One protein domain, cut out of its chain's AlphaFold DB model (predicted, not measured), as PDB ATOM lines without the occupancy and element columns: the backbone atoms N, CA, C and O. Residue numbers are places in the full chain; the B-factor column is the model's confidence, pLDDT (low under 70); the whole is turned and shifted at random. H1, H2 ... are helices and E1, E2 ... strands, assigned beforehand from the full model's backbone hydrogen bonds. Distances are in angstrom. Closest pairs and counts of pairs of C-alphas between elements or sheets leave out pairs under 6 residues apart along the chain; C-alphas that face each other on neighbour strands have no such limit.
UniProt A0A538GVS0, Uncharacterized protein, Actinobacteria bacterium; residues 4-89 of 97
ATOM      1  N   ASN A   4      34.717 -39.244  28.871       79.75
ATOM      2  CA  ASN A   4      33.877 -38.058  28.800       79.75
ATOM      3  C   ASN A   4      34.627 -36.886  28.152       79.75
ATOM      4  O   ASN A   4      34.122 -36.302  27.195       79.75
ATOM      5  N   GLY A   5      35.873 -36.627  28.561       83.62
ATOM      6  CA  GLY A   5      36.701 -35.583  27.953       83.62
ATOM      7  C   GLY A   5      37.014 -35.835  26.473       83.62
ATOM      8  O   GLY A   5      37.009 -34.903  25.668       83.62
ATOM      9  N   ALA A   6      37.232 -37.094  26.075       89.00
ATOM     10  CA  ALA A   6      37.439 -37.444  24.666       89.00
ATOM     11  C   ALA A   6      36.183 -37.192  23.812       89.00
ATOM     12  O   ALA A   6      36.279 -36.704  22.681       89.00
ATOM     13  N   ARG A   7      34.998 -37.480  24.364       86.38
ATOM     14  CA  ARG A   7      33.715 -37.236  23.697       86.38
ATOM     15  C   ARG A   7      33.415 -35.743  23.575       86.38
ATOM     16  O   ARG A   7      33.063 -35.287  22.494       86.38
ATOM     17  N   GLU A   8      33.632 -34.970  24.636       87.44
ATOM     18  CA  GLU A   8      33.463 -33.511  24.611       87.44
ATOM     19  C   GLU A   8      34.392 -32.837  23.593       87.44
ATOM     20  O   GLU A   8      33.963 -31.965  22.836       87.44
ATOM     21  N   LEU A   9      35.657 -33.267  23.522       89.00
ATOM     22  CA  LEU A   9      36.593 -32.764  22.518       89.00
ATOM     23  C   LEU A   9      36.142 -33.114  21.096       89.00
ATOM     24  O   LEU A   9      36.178 -32.252  20.218       89.00
ATOM     25  N   SER A  10      35.695 -34.352  20.876       89.75
ATOM     26  CA  SER A  10      35.205 -34.801  19.568       89.75
ATOM     27  C   SER A  10      34.008 -33.966  19.109       89.75
ATOM     28  O   SER A  10      34.020 -33.449  17.994       89.75
ATOM     29  N   ASN A  11      33.044 -33.721  20.001       88.56
ATOM     30  CA  ASN A  11      31.877 -32.885  19.715       88.56
ATOM     31  C   ASN A  11      32.278 -31.446  19.346       88.56
ATOM     32  O   ASN A  11      31.767 -30.877  18.385       88.56
ATOM     33  N   ARG A  12      33.238 -30.853  20.069       90.06
ATOM     34  CA  ARG A  12      33.741 -29.501  19.765       90.06
ATOM     35  C   ARG A  12      34.434 -29.433  18.405       90.06
ATOM     36  O   ARG A  12      34.265 -28.453  17.679       90.06
ATOM     37  N   LEU A  13      35.216 -30.455  18.058       92.56
ATOM     38  CA  LEU A  13      35.874 -30.536  16.754       92.56
ATOM     39  C   LEU A  13      34.859 -30.717  15.625       92.56
ATOM     40  O   LEU A  13      34.998 -30.073  14.589       92.56
ATOM     41  N   GLU A  14      33.839 -31.554  15.808       92.75
ATOM     42  CA  GLU A  14      32.749 -31.721  14.842       92.75
ATOM     43  C   GLU A  14      31.985 -30.407  14.632       92.75
ATOM     44  O   GLU A  14      31.857 -29.942  13.500       92.75
ATOM     45  N   ALA A  15      31.589 -29.735  15.716       93.25
ATOM     46  CA  ALA A  15      30.913 -28.441  15.667       93.25
ATOM     47  C   ALA A  15      31.730 -27.375  14.914       93.25
ATOM     48  O   ALA A  15      31.190 -26.618  14.094       93.25
ATOM     49  N   GLN A  16      33.043 -27.319  15.161       93.94
ATOM     50  CA  GLN A  16      33.942 -26.375  14.497       93.94
ATOM     51  C   GLN A  16      34.165 -26.727  13.020       93.94
ATOM     52  O   GLN A  16      34.204 -25.827  12.178       93.94
ATOM     53  N   GLN A  17      34.305 -28.012  12.684       94.50
ATOM     54  CA  GLN A  17      34.421 -28.467  11.295       94.50
ATOM     55  C   GLN A  17      33.150 -28.152  10.511       94.50
ATOM     56  O   GLN A  17      33.229 -27.594   9.420       94.50
ATOM     57  N   HIS A  18      31.988 -28.414  11.108       96.12
ATOM     58  CA  HIS A  18      30.704 -28.061  10.524       96.12
ATOM     59  C   HIS A  18      30.614 -26.548  10.278       96.12
ATOM     60  O   HIS A  18      30.185 -26.132   9.215       96.12
ATOM     61  N   TRP A  19      31.098 -25.697  11.198       96.81
ATOM     62  CA  TRP A  19      31.028 -24.229  11.027       96.81
ATOM     63  C   TRP A  19      31.797 -23.756   9.797       96.81
ATOM     64  O   TRP A  19      31.320 -22.917   9.036       96.81
ATOM     65  N   ARG A  20      32.962 -24.361   9.559       96.25
ATOM     66  CA  ARG A  20      33.835 -24.042   8.425       96.25
ATOM     67  C   ARG A  20      33.314 -24.532   7.071       96.25
ATOM     68  O   ARG A  20      33.962 -24.252   6.070       96.25
ATOM     69  N   GLN A  21      32.170 -25.219   7.012       96.50
ATOM     70  CA  GLN A  21      31.534 -25.573   5.736       96.50
ATOM     71  C   GLN A  21      31.016 -24.344   4.973       96.50
ATOM     72  O   GLN A  21      30.919 -24.383   3.749       96.50
ATOM     73  N   ALA A  22      30.705 -23.246   5.668       97.12
ATOM     74  CA  ALA A  22      30.327 -21.992   5.027       97.12
ATOM     75  C   ALA A  22      31.535 -21.346   4.337       97.12
ATOM     76  O   ALA A  22      32.504 -20.966   4.998       97.12
ATOM     77  N   ALA A  23      31.467 -21.147   3.018       97.38
ATOM     78  CA  ALA A  23      32.535 -20.459   2.293       97.38
ATOM     79  C   ALA A  23      32.710 -19.016   2.791       97.38
ATOM     80  O   ALA A  23      33.836 -18.530   2.868       97.38
ATOM     81  N   ALA A  24      31.632 -18.366   3.236       97.25
ATOM     82  CA  ALA A  24      31.696 -17.046   3.856       97.25
ATOM     83  C   ALA A  24      32.547 -17.016   5.141       97.25
ATOM     84  O   ALA A  24      33.201 -16.012   5.417       97.25
ATOM     85  N   VAL A  25      32.609 -18.114   5.904       97.06
ATOM     86  CA  VAL A  25      33.521 -18.239   7.058       97.06
ATOM     87  C   VAL A  25      34.973 -18.316   6.582       97.06
ATOM     88  O   VAL A  25      35.845 -17.657   7.142       97.06
ATOM     89  N   LEU A  26      35.240 -19.076   5.516       96.31
ATOM     90  CA  LEU A  26      36.585 -19.215   4.943       96.31
ATOM     91  C   LEU A  26      37.089 -17.916   4.295       96.31
ATOM     92  O   LEU A  26      38.280 -17.624   4.361       96.31
ATOM     93  N   ARG A  27      36.186 -17.126   3.700       97.19
ATOM     94  CA  ARG A  27      36.479 -15.805   3.118       97.19
ATOM     95  C   ARG A  27      36.577 -14.685   4.164       97.19
ATOM     96  O   ARG A  27      36.980 -13.579   3.818       97.19
ATOM     97  N   GLY A  28      36.225 -14.952   5.425       96.31
ATOM     98  CA  GLY A  28      36.228 -13.958   6.507       96.31
ATOM     99  C   GLY A  28      35.023 -13.008   6.509       96.31
ATOM    100  O   GLY A  28      35.028 -12.013   7.227       96.31
ATOM    101  N   GLU A  29      33.982 -13.305   5.729       97.00
ATOM    102  CA  GLU A  29      32.711 -12.564   5.698       97.00
ATOM    103  C   GLU A  29      31.808 -12.913   6.894       97.00
ATOM    104  O   GLU A  29      30.951 -12.122   7.291       97.00
ATOM    105  N   GLN A  30      31.987 -14.109   7.461       96.56
ATOM    106  CA  GLN A  30      31.428 -14.525   8.744       96.56
ATOM    107  C   GLN A  30      32.559 -14.894   9.705       96.56
ATOM    108  O   GLN A  30      33.647 -15.285   9.285       96.56
ATOM    109  N   SER A  31      32.288 -14.775  11.009       96.12
ATOM    110  CA  SER A  31      33.253 -15.092  12.067       96.12
ATOM    111  C   SER A  31      33.892 -16.469  11.861       96.12
ATOM    112  O   SER A  31      33.202 -17.442  11.559       96.12
ATOM    113  N   ALA A  32      35.206 -16.573  12.079       95.00
ATOM    114  CA  ALA A  32      35.963 -17.823  11.946       95.00
ATOM    115  C   ALA A  32      35.530 -18.911  12.954       95.00
ATOM    116  O   ALA A  32      35.736 -20.111  12.730       95.00
ATOM    117  N   THR A  33      34.924 -18.492  14.064       91.75
ATOM    118  CA  THR A  33      34.332 -19.345  15.099       91.75
ATOM    119  C   THR A  33      32.847 -19.040  15.228       91.75
ATOM    120  O   THR A  33      32.445 -17.881  15.090       91.75
ATOM    121  N   ASP A  34      32.050 -20.068  15.514       92.69
ATOM    122  CA  ASP A  34      30.636 -19.891  15.847       92.69
ATOM    123  C   ASP A  34      30.544 -19.002  17.100       92.69
ATOM    124  O   ASP A  34      31.150 -19.352  18.116       92.69
ATOM    125  N   PRO A  35      29.896 -17.824  17.032       90.75
ATOM    126  CA  PRO A  35      29.826 -16.913  18.173       90.75
ATOM    127  C   PRO A  35      28.867 -17.403  19.265       90.75
ATOM    128  O   PRO A  35      28.942 -16.923  20.393       90.75
ATOM    129  N   ASP A  36      27.983 -18.347  18.935       92.88
ATOM    130  CA  ASP A  36      26.923 -18.817  19.818       92.88
ATOM    131  C   ASP A  36      27.266 -20.175  20.445       92.88
ATOM    132  O   ASP A  36      27.979 -21.003  19.868       92.88
ATOM    133  N   ALA A  37      26.719 -20.423  21.636       89.88
ATOM    134  CA  ALA A  37      26.881 -21.688  22.342       89.88
ATOM    135  C   ALA A  37      26.000 -22.772  21.699       89.88
ATOM    136  O   ALA A  37      24.804 -22.860  21.971       89.88
ATOM    137  N   LEU A  38      26.591 -23.571  20.809       93.88
ATOM    138  CA  LEU A  38      25.914 -24.692  20.157       93.88
ATOM    139  C   LEU A  38      25.464 -25.734  21.193       93.88
ATOM    140  O   LEU A  38      26.293 -26.254  21.940       93.88
ATOM    141  N   GLU A  39      24.177 -26.077  21.185       94.25
ATOM    142  CA  GLU A  39      23.609 -27.118  22.050       94.25
ATOM    143  C   GLU A  39      23.533 -28.468  21.333       94.25
ATOM    144  O   GLU A  39      23.890 -29.501  21.899       94.25
ATOM    145  N   GLU A  40      23.088 -28.470  20.074       93.81
ATOM    146  CA  GLU A  40      22.914 -29.688  19.283       93.81
ATOM    147  C   GLU A  40      23.264 -29.436  17.809       93.81
ATOM    148  O   GLU A  40      22.901 -28.413  17.223       93.81
ATOM    149  N   LEU A  41      23.943 -30.403  17.192       93.00
ATOM    150  CA  LEU A  41      24.094 -30.504  15.744       93.00
ATOM    151  C   LEU A  41      23.277 -31.704  15.254       93.00
ATOM    152  O   LEU A  41      23.559 -32.838  15.635       93.00
ATOM    153  N   ARG A  42      22.273 -31.465  14.407       89.00
ATOM    154  CA  ARG A  42      21.404 -32.519  13.868       89.00
ATOM    155  C   ARG A  42      21.091 -32.239  12.405       89.00
ATOM    156  O   ARG A  42      20.612 -31.164  12.093       89.00
ATOM    157  N   GLU A  43      21.346 -33.192  11.507       87.25
ATOM    158  CA  GLU A  43      20.921 -33.113  10.090       87.25
ATOM    159  C   GLU A  43      21.352 -31.816   9.362       87.25
ATOM    160  O   GLU A  43      20.616 -31.254   8.555       87.25
ATOM    161  N   GLY A  44      22.553 -31.303   9.658       88.25
ATOM    162  CA  GLY A  44      23.051 -30.042   9.084       88.25
ATOM    163  C   GLY A  44      22.430 -28.772   9.686       88.25
ATOM    164  O   GLY A  44      22.794 -27.659   9.302       88.25
ATOM    165  N   LEU A  45      21.527 -28.921  10.656       94.06
ATOM    166  CA  LEU A  45      20.952 -27.857  11.467       94.06
ATOM    167  C   LEU A  45      21.763 -27.687  12.752       94.06
ATOM    168  O   LEU A  45      21.958 -28.630  13.523       94.06
ATOM    169  N   ARG A  46      22.209 -26.458  13.001       97.06
ATOM    170  CA  ARG A  46      22.808 -26.065  14.278       97.06
ATOM    171  C   ARG A  46      21.702 -25.530  15.174       97.06
ATOM    172  O   ARG A  46      21.022 -24.592  14.764       97.06
ATOM    173  N   ARG A  47      21.525 -26.098  16.361       96.12
ATOM    174  CA  ARG A  47      20.521 -25.682  17.346       96.12
ATOM    175  C   ARG A  47      21.209 -25.090  18.563       96.12
ATOM    176  O   ARG A  47      22.185 -25.639  19.075       96.12
ATOM    177  N   TYR A  48      20.674 -23.973  19.014       96.12
ATOM    178  CA  TYR A  48      21.181 -23.196  20.138       96.12
ATOM    179  C   TYR A  48      20.056 -23.023  21.157       96.12
ATOM    180  O   TYR A  48      19.064 -23.734  21.065       96.12
ATOM    181  N   GLY A  49      20.176 -22.091  22.102       95.62
ATOM    182  CA  GLY A  49      19.166 -21.863  23.137       95.62
ATOM    183  C   GLY A  49      17.742 -21.588  22.627       95.62
ATOM    184  O   GLY A  49      17.490 -21.366  21.435       95.62
ATOM    185  N   THR A  50      16.800 -21.611  23.566       96.81
ATOM    186  CA  THR A  50      15.402 -21.242  23.333       96.81
ATOM    187  C   THR A  50      15.068 -19.862  23.871       96.81
ATOM    188  O   THR A  50      15.662 -19.387  24.836       96.81
ATOM    189  N   GLU A  51      14.046 -19.259  23.279       95.88
ATOM    190  CA  GLU A  51      13.385 -18.066  23.786       95.88
ATOM    191  C   GLU A  51      11.882 -18.324  23.879       95.88
ATOM    192  O   GLU A  51      11.283 -18.886  22.962       95.88
ATOM    193  N   THR A  52      11.271 -17.924  24.990       96.88
ATOM    194  CA  THR A  52       9.836 -18.086  25.228       96.88
ATOM    195  C   THR A  52       9.164 -16.722  25.253       96.88
ATOM    196  O   THR A  52       9.629 -15.819  25.945       96.88
ATOM    197  N   GLN A  53       8.049 -16.589  24.535       96.06
ATOM    198  CA  GLN A  53       7.263 -15.360  24.476       96.06
ATOM    199  C   GLN A  53       5.764 -15.644  24.586       96.06
ATOM    200  O   GLN A  53       5.259 -16.614  24.022       96.06
ATOM    201  N   GLU A  54       5.038 -14.761  25.265       96.06
ATOM    202  CA  GLU A  54       3.578 -14.725  25.201       96.06
ATOM    203  C   GLU A  54       3.142 -14.028  23.909       96.06
ATOM    204  O   GLU A  54       3.652 -12.969  23.543       96.06
ATOM    205  N   THR A  55       2.214 -14.634  23.181       94.38
ATOM    206  CA  THR A  55       1.708 -14.105  21.916       94.38
ATOM    207  C   THR A  55       0.296 -14.621  21.635       94.38
ATOM    208  O   THR A  55      -0.324 -15.285  22.463       94.38
ATOM    209  N   THR A  56      -0.250 -14.287  20.470       93.81
ATOM    210  CA  THR A  56      -1.495 -14.868  19.963       93.81
ATOM    211  C   THR A  56      -1.168 -15.766  18.774       93.81
ATOM    212  O   THR A  56      -0.662 -15.293  17.760       93.81
ATOM    213  N   MET A  57      -1.469 -17.057  18.897       90.88
ATOM    214  CA  MET A  57      -1.326 -18.068  17.845       90.88
ATOM    215  C   MET A  57      -2.723 -18.522  17.435       90.88
ATOM    216  O   MET A  57      -3.545 -18.825  18.295       90.88
ATOM    217  N   GLU A  58      -3.024 -18.521  16.135       89.12
ATOM    218  CA  GLU A  58      -4.328 -18.977  15.614       89.12
ATOM    219  C   GLU A  58      -5.545 -18.306  16.304       89.12
ATOM    220  O   GLU A  58      -6.594 -18.915  16.493       89.12
ATOM    221  N   GLY A  59      -5.400 -17.039  16.715       91.62
ATOM    222  CA  GLY A  59      -6.446 -16.273  17.409       91.62
ATOM    223  C   GLY A  59      -6.595 -16.568  18.907       91.62
ATOM    224  O   GLY A  59      -7.474 -15.995  19.546       91.62
ATOM    225  N   ARG A  60      -5.743 -17.421  19.485       93.00
ATOM    226  CA  ARG A  60      -5.759 -17.788  20.905       93.00
ATOM    227  C   ARG A  60      -4.493 -17.297  21.610       93.00
ATOM    228  O   ARG A  60      -3.400 -17.443  21.055       93.00
ATOM    229  N   PRO A  61      -4.603 -16.740  22.827       95.25
ATOM    230  CA  PRO A  61      -3.438 -16.463  23.655       95.25
ATOM    231  C   PRO A  61      -2.614 -17.744  23.860       95.25
ATOM    232  O   PRO A  61      -3.162 -18.797  24.199       95.25
ATOM    233  N   ALA A  62      -1.300 -17.653  23.679       96.62
ATOM    234  CA  ALA A  62      -0.378 -18.767  23.851       96.62
ATOM    235  C   ALA A  62       1.003 -18.306  24.328       96.62
ATOM    236  O   ALA A  62       1.445 -17.197  24.035       96.62
ATOM    237  N   VAL A  63       1.714 -19.207  24.994       97.50
ATOM    238  CA  VAL A  63       3.156 -19.144  25.214       97.50
ATOM    239  C   VAL A  63       3.828 -19.934  24.091       97.50
ATOM    240  O   VAL A  63       3.547 -21.117  23.901       97.50
ATOM    241  N   VAL A  64       4.703 -19.289  23.322       97.56
ATOM    242  CA  VAL A  64       5.443 -19.916  22.220       97.56
ATOM    243  C   VAL A  64       6.926 -19.934  22.560       97.56
ATOM    244  O   VAL A  64       7.524 -18.891  22.821       97.56
ATOM    245  N   THR A  65       7.521 -21.121  22.522       97.88
ATOM    246  CA  THR A  65       8.966 -21.315  22.648       97.88
ATOM    247  C   THR A  65       9.573 -21.474  21.262       97.88
ATOM    248  O   THR A  65       9.259 -22.424  20.538       97.88
ATOM    249  N   HIS A  66      10.470 -20.561  20.909       97.06
ATOM    250  CA  HIS A  66      11.279 -20.611  19.700       97.06
ATOM    251  C   HIS A  66      12.657 -21.184  20.005       97.06
ATOM    252  O   HIS A  66      13.281 -20.852  21.010       97.06
ATOM    253  N   ARG A  67      13.157 -22.013  19.097       97.00
ATOM    254  CA  ARG A  67      14.531 -22.495  19.063       97.00
ATOM    255  C   ARG A  67      15.327 -21.633  18.092       97.00
ATOM    256  O   ARG A  67      14.952 -21.523  16.923       97.00
ATOM    257  N   PHE A  68      16.434 -21.055  18.559       97.19
ATOM    258  CA  PHE A  68      17.388 -20.407  17.667       97.19
ATOM    259  C   PHE A  68      18.178 -21.478  16.919       97.19
ATOM    260  O   PHE A  68      18.766 -22.386  17.517       97.19
ATOM    261  N   CYS A  69      18.186 -21.363  15.600       97.00
ATOM    262  CA  CYS A  69      18.810 -22.311  14.701       97.00
ATOM    263  C   CYS A  69      19.700 -21.581  13.695       97.00
ATOM    264  O   CYS A  69      19.445 -20.430  13.340       97.00
ATOM    265  N   LYS A  70      20.714 -22.279  13.173       97.56
ATOM    266  CA  LYS A  70      21.423 -21.854  11.965       97.56
ATOM    267  C   LYS A  70      21.449 -22.950  10.919       97.56
ATOM    268  O   LYS A  70      21.744 -24.110  11.220       97.56
ATOM    269  N   ARG A  71      21.190 -22.551   9.676       96.38
ATOM    270  CA  ARG A  71      21.229 -23.413   8.491       96.38
ATOM    271  C   ARG A  71      22.238 -22.863   7.497       96.38
ATOM    272  O   ARG A  71      22.370 -21.651   7.358       96.38
ATOM    273  N   LEU A  72      22.943 -23.758   6.813       96.62
ATOM    274  CA  LEU A  72      23.828 -23.376   5.723       96.62
ATOM    275  C   LEU A  72      22.981 -23.123   4.471       96.62
ATOM    276  O   LEU A  72      22.357 -24.048   3.947       96.62
ATOM    277  N   ARG A  73      22.942 -21.874   4.012       95.81
ATOM    278  CA  ARG A  73      22.229 -21.421   2.812       95.81
ATOM    279  C   ARG A  73      23.108 -20.432   2.068       95.81
ATOM    280  O   ARG A  73      23.734 -19.588   2.697       95.81
ATOM    281  N   ASP A  74      23.216 -20.601   0.753       94.75
ATOM    282  CA  ASP A  74      24.000 -19.715  -0.114       94.75
ATOM    283  C   ASP A  74      25.400 -19.413   0.448       94.75
ATOM    284  O   ASP A  74      25.838 -18.273   0.566       94.75
ATOM    285  N   GLU A  75      26.091 -20.489   0.844       96.56
ATOM    286  CA  GLU A  75      27.442 -20.469   1.418       96.56
ATOM    287  C   GLU A  75      27.590 -19.766   2.783       96.56
ATOM    288  O   GLU A  75      28.717 -19.603   3.267       96.56
ATOM    289  N   ARG A  76      26.479 -19.371   3.414       97.44
ATOM    290  CA  ARG A  76      26.425 -18.635   4.679       97.44
ATOM    291  C   ARG A  76      25.603 -19.371   5.727       97.44
ATOM    292  O   ARG A  76      24.637 -20.064   5.428       97.44
ATOM    293  N   TRP A  77      25.971 -19.188   6.989       97.56
ATOM    294  CA  TRP A  77      25.095 -19.545   8.099       97.56
ATOM    295  C   TRP A  77      24.037 -18.468   8.271       97.56
ATOM    296  O   TRP A  77      24.367 -17.337   8.637       97.56
ATOM    297  N   GLU A  78      22.786 -18.834   8.030       96.50
ATOM    298  CA  GLU A  78      21.627 -17.979   8.251       96.50
ATOM    299  C   GLU A  78      20.931 -18.355   9.547       96.50
ATOM    300  O   GLU A  78      20.808 -19.534   9.879       96.50
ATOM    301  N   VAL A  79      20.473 -17.333  10.265       95.69
ATOM    302  CA  VAL A  79      19.680 -17.486  11.481       95.69
ATOM    303  C   VAL A  79      18.238 -17.797  11.111       95.69
ATOM    304  O   VAL A  79      17.629 -17.095  10.306       95.69
ATOM    305  N   THR A  80      17.674 -18.807  11.758       94.88
ATOM    306  CA  THR A  80      16.255 -19.145  11.673       94.88
ATOM    307  C   THR A  80      15.697 -19.383  13.070       94.88
ATOM    308  O   THR A  80      16.399 -19.908  13.931       94.88
ATOM    309  N   PHE A  81      14.424 -19.060  13.274       94.50
ATOM    310  CA  PHE A  81      13.696 -19.383  14.498       94.50
ATOM    311  C   PHE A  81      12.675 -20.469  14.183       94.50
ATOM    312  O   PHE A  81      11.844 -20.299  13.292       94.50
ATOM    313  N   GLU A  82      12.751 -21.592  14.888       94.75
ATOM    314  CA  GLU A  82      11.797 -22.690  14.743       94.75
ATOM    315  C   GLU A  82      10.889 -22.740  15.966       94.75
ATOM    316  O   GLU A  82      11.368 -22.662  17.094       94.75
ATOM    317  N   VAL A  83       9.578 -22.870  15.762       95.62
ATOM    318  CA  VAL A  83       8.648 -23.100  16.874       95.62
ATOM    319  C   VAL A  83       8.910 -24.497  17.424       95.62
ATOM    320  O   VAL A  83       8.701 -25.493  16.735       95.62
ATOM    321  N   GLU A  84       9.373 -24.567  18.666       94.94
ATOM    322  CA  GLU A  84       9.650 -25.828  19.350       94.94
ATOM    323  C   GLU A  84       8.464 -26.276  20.205       94.94
ATOM    324  O   GLU A  84       8.185 -27.472  20.307       94.94
ATOM    325  N   ARG A  85       7.752 -25.320  20.811       96.38
ATOM    326  CA  ARG A  85       6.581 -25.591  21.645       96.38
ATOM    327  C   ARG A  85       5.573 -24.453  21.562       96.38
ATOM    328  O   ARG A  85       5.953 -23.287  21.510       96.38
ATOM    329  N   VAL A  86       4.295 -24.815  21.600       96.25
ATOM    330  CA  VAL A  86       3.175 -23.891  21.780       96.25
ATOM    331  C   VAL A  86       2.326 -24.402  22.934       96.25
ATOM    332  O   VAL A  86       1.904 -25.558  22.927       96.25
ATOM    333  N   GLU A  87       2.080 -23.544  23.913       95.94
ATOM    334  CA  GLU A  87       1.211 -23.809  25.055       95.94
ATOM    335  C   GLU A  87       0.092 -22.771  25.032       95.94
ATOM    336  O   GLU A  87       0.314 -21.590  25.286       95.94
ATOM    337  N   TYR A  88      -1.115 -23.192  24.663       94.06
ATOM    338  CA  TYR A  88      -2.275 -22.309  24.682       94.06
ATOM    339  C   TYR A  88      -2.695 -22.036  26.122       94.06
ATOM    340  O   TYR A  88      -2.783 -22.966  26.924       94.06
ATOM    341  N   PHE A  89      -3.016 -20.780  26.432       89.44
ATOM    342  CA  PHE A  89      -3.699 -20.490  27.685       89.44
ATOM    343  C   PHE A  89      -5.083 -21.155  27.658       89.44
ATOM    344  O   PHE A  89      -5.735 -21.226  26.606       89.44
TER     345      PHE A  89
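This is residues 4 to 89 of the 97 residues of an uncharacterized protein of Actinobacteria bacterium (UniProt A0A538GVS0). What shape do these coordinates draw? A long, twisted ribbon of three antiparallel strands, E2, E3 and E4, makes the longest axis; short E1 folds back beside E2 near one end, and helix H1 is set across that same end, with small H2 by the E3 to E4 turn. Residues 4 to 10 of H1 stick out free. What is it built of? The printed part has 86 residues, with two named helices and four named strands along the chain as H1 H2 E1 E2 E3 E4, of mixed class; the sheet's order is E1 - E2 - E3 - E4, antiparallel throughout. The whole is loose, with a radius of gyration of the C-alphas of 15.9 A and spans of 45 by 35 by 20 A.

Where do the strands run? E3 is residues 60 to 73, 33.5 A long; E4 is residues 76 to 88, 35.2 A, ending at C-alpha 88 at (-2.275, -22.309, 24.682). E2 is residues 45 to 57, 25.2 A, and E1 is residues 40 to 42, 6.3 A. Where are the helices? H1 is residues 4 to 19, 22.7 A, from C-alpha 4 at (33.877, -38.058, 28.800) to C-alpha 19 at (31.028, -24.229, 11.027). H2 is residues 23 to 26, 5.0 A.

How is the sheet made? E1 E2 E3 E4 form a meander, each strand the antiparallel neighbour of the one before, with hairpins E1 and E2, E2 and E3, E3 and E4. N 42 and O 45 are 3.0 A apart, N 53 and O 64 2.9 A, and N 69 and O 80 2.8 A, within hydrogen-bond range. E2 bends by 97 degrees at residue 54 and E3 by 69 degrees at residue 63. How do the helices stand to it? H1 only grazes the sheet with residues 11 to 19; its closest C-alphas to E1 are those of Ala 15 and Leu 41, 7.1 A apart. H2 only grazes it with residues 23 to 25; its closest C-alphas to E4 are those of Ala 24 and Arg 76, 5.6 A apart. And the helices themselves? H1 and H2 are close but not clearly touching, the C-alphas of Trp 19 and Val 25 being closest at 7.6 A. In H1 every O i to N i+4 pair is within hydrogen-bond range; H2 is too short for such a pair.

How far does it reach? The two C-alphas farthest apart, those of Ala 6 and Gly 59, are 49.3 A apart. Which links are long? H2 to E1 is a long link, residues 27 to 39; the other links are tight. Is anything missing or uncertain? The printed part has no cut, and no printed residue is under 70 in pLDDT; the mean of the printed part is 94.1.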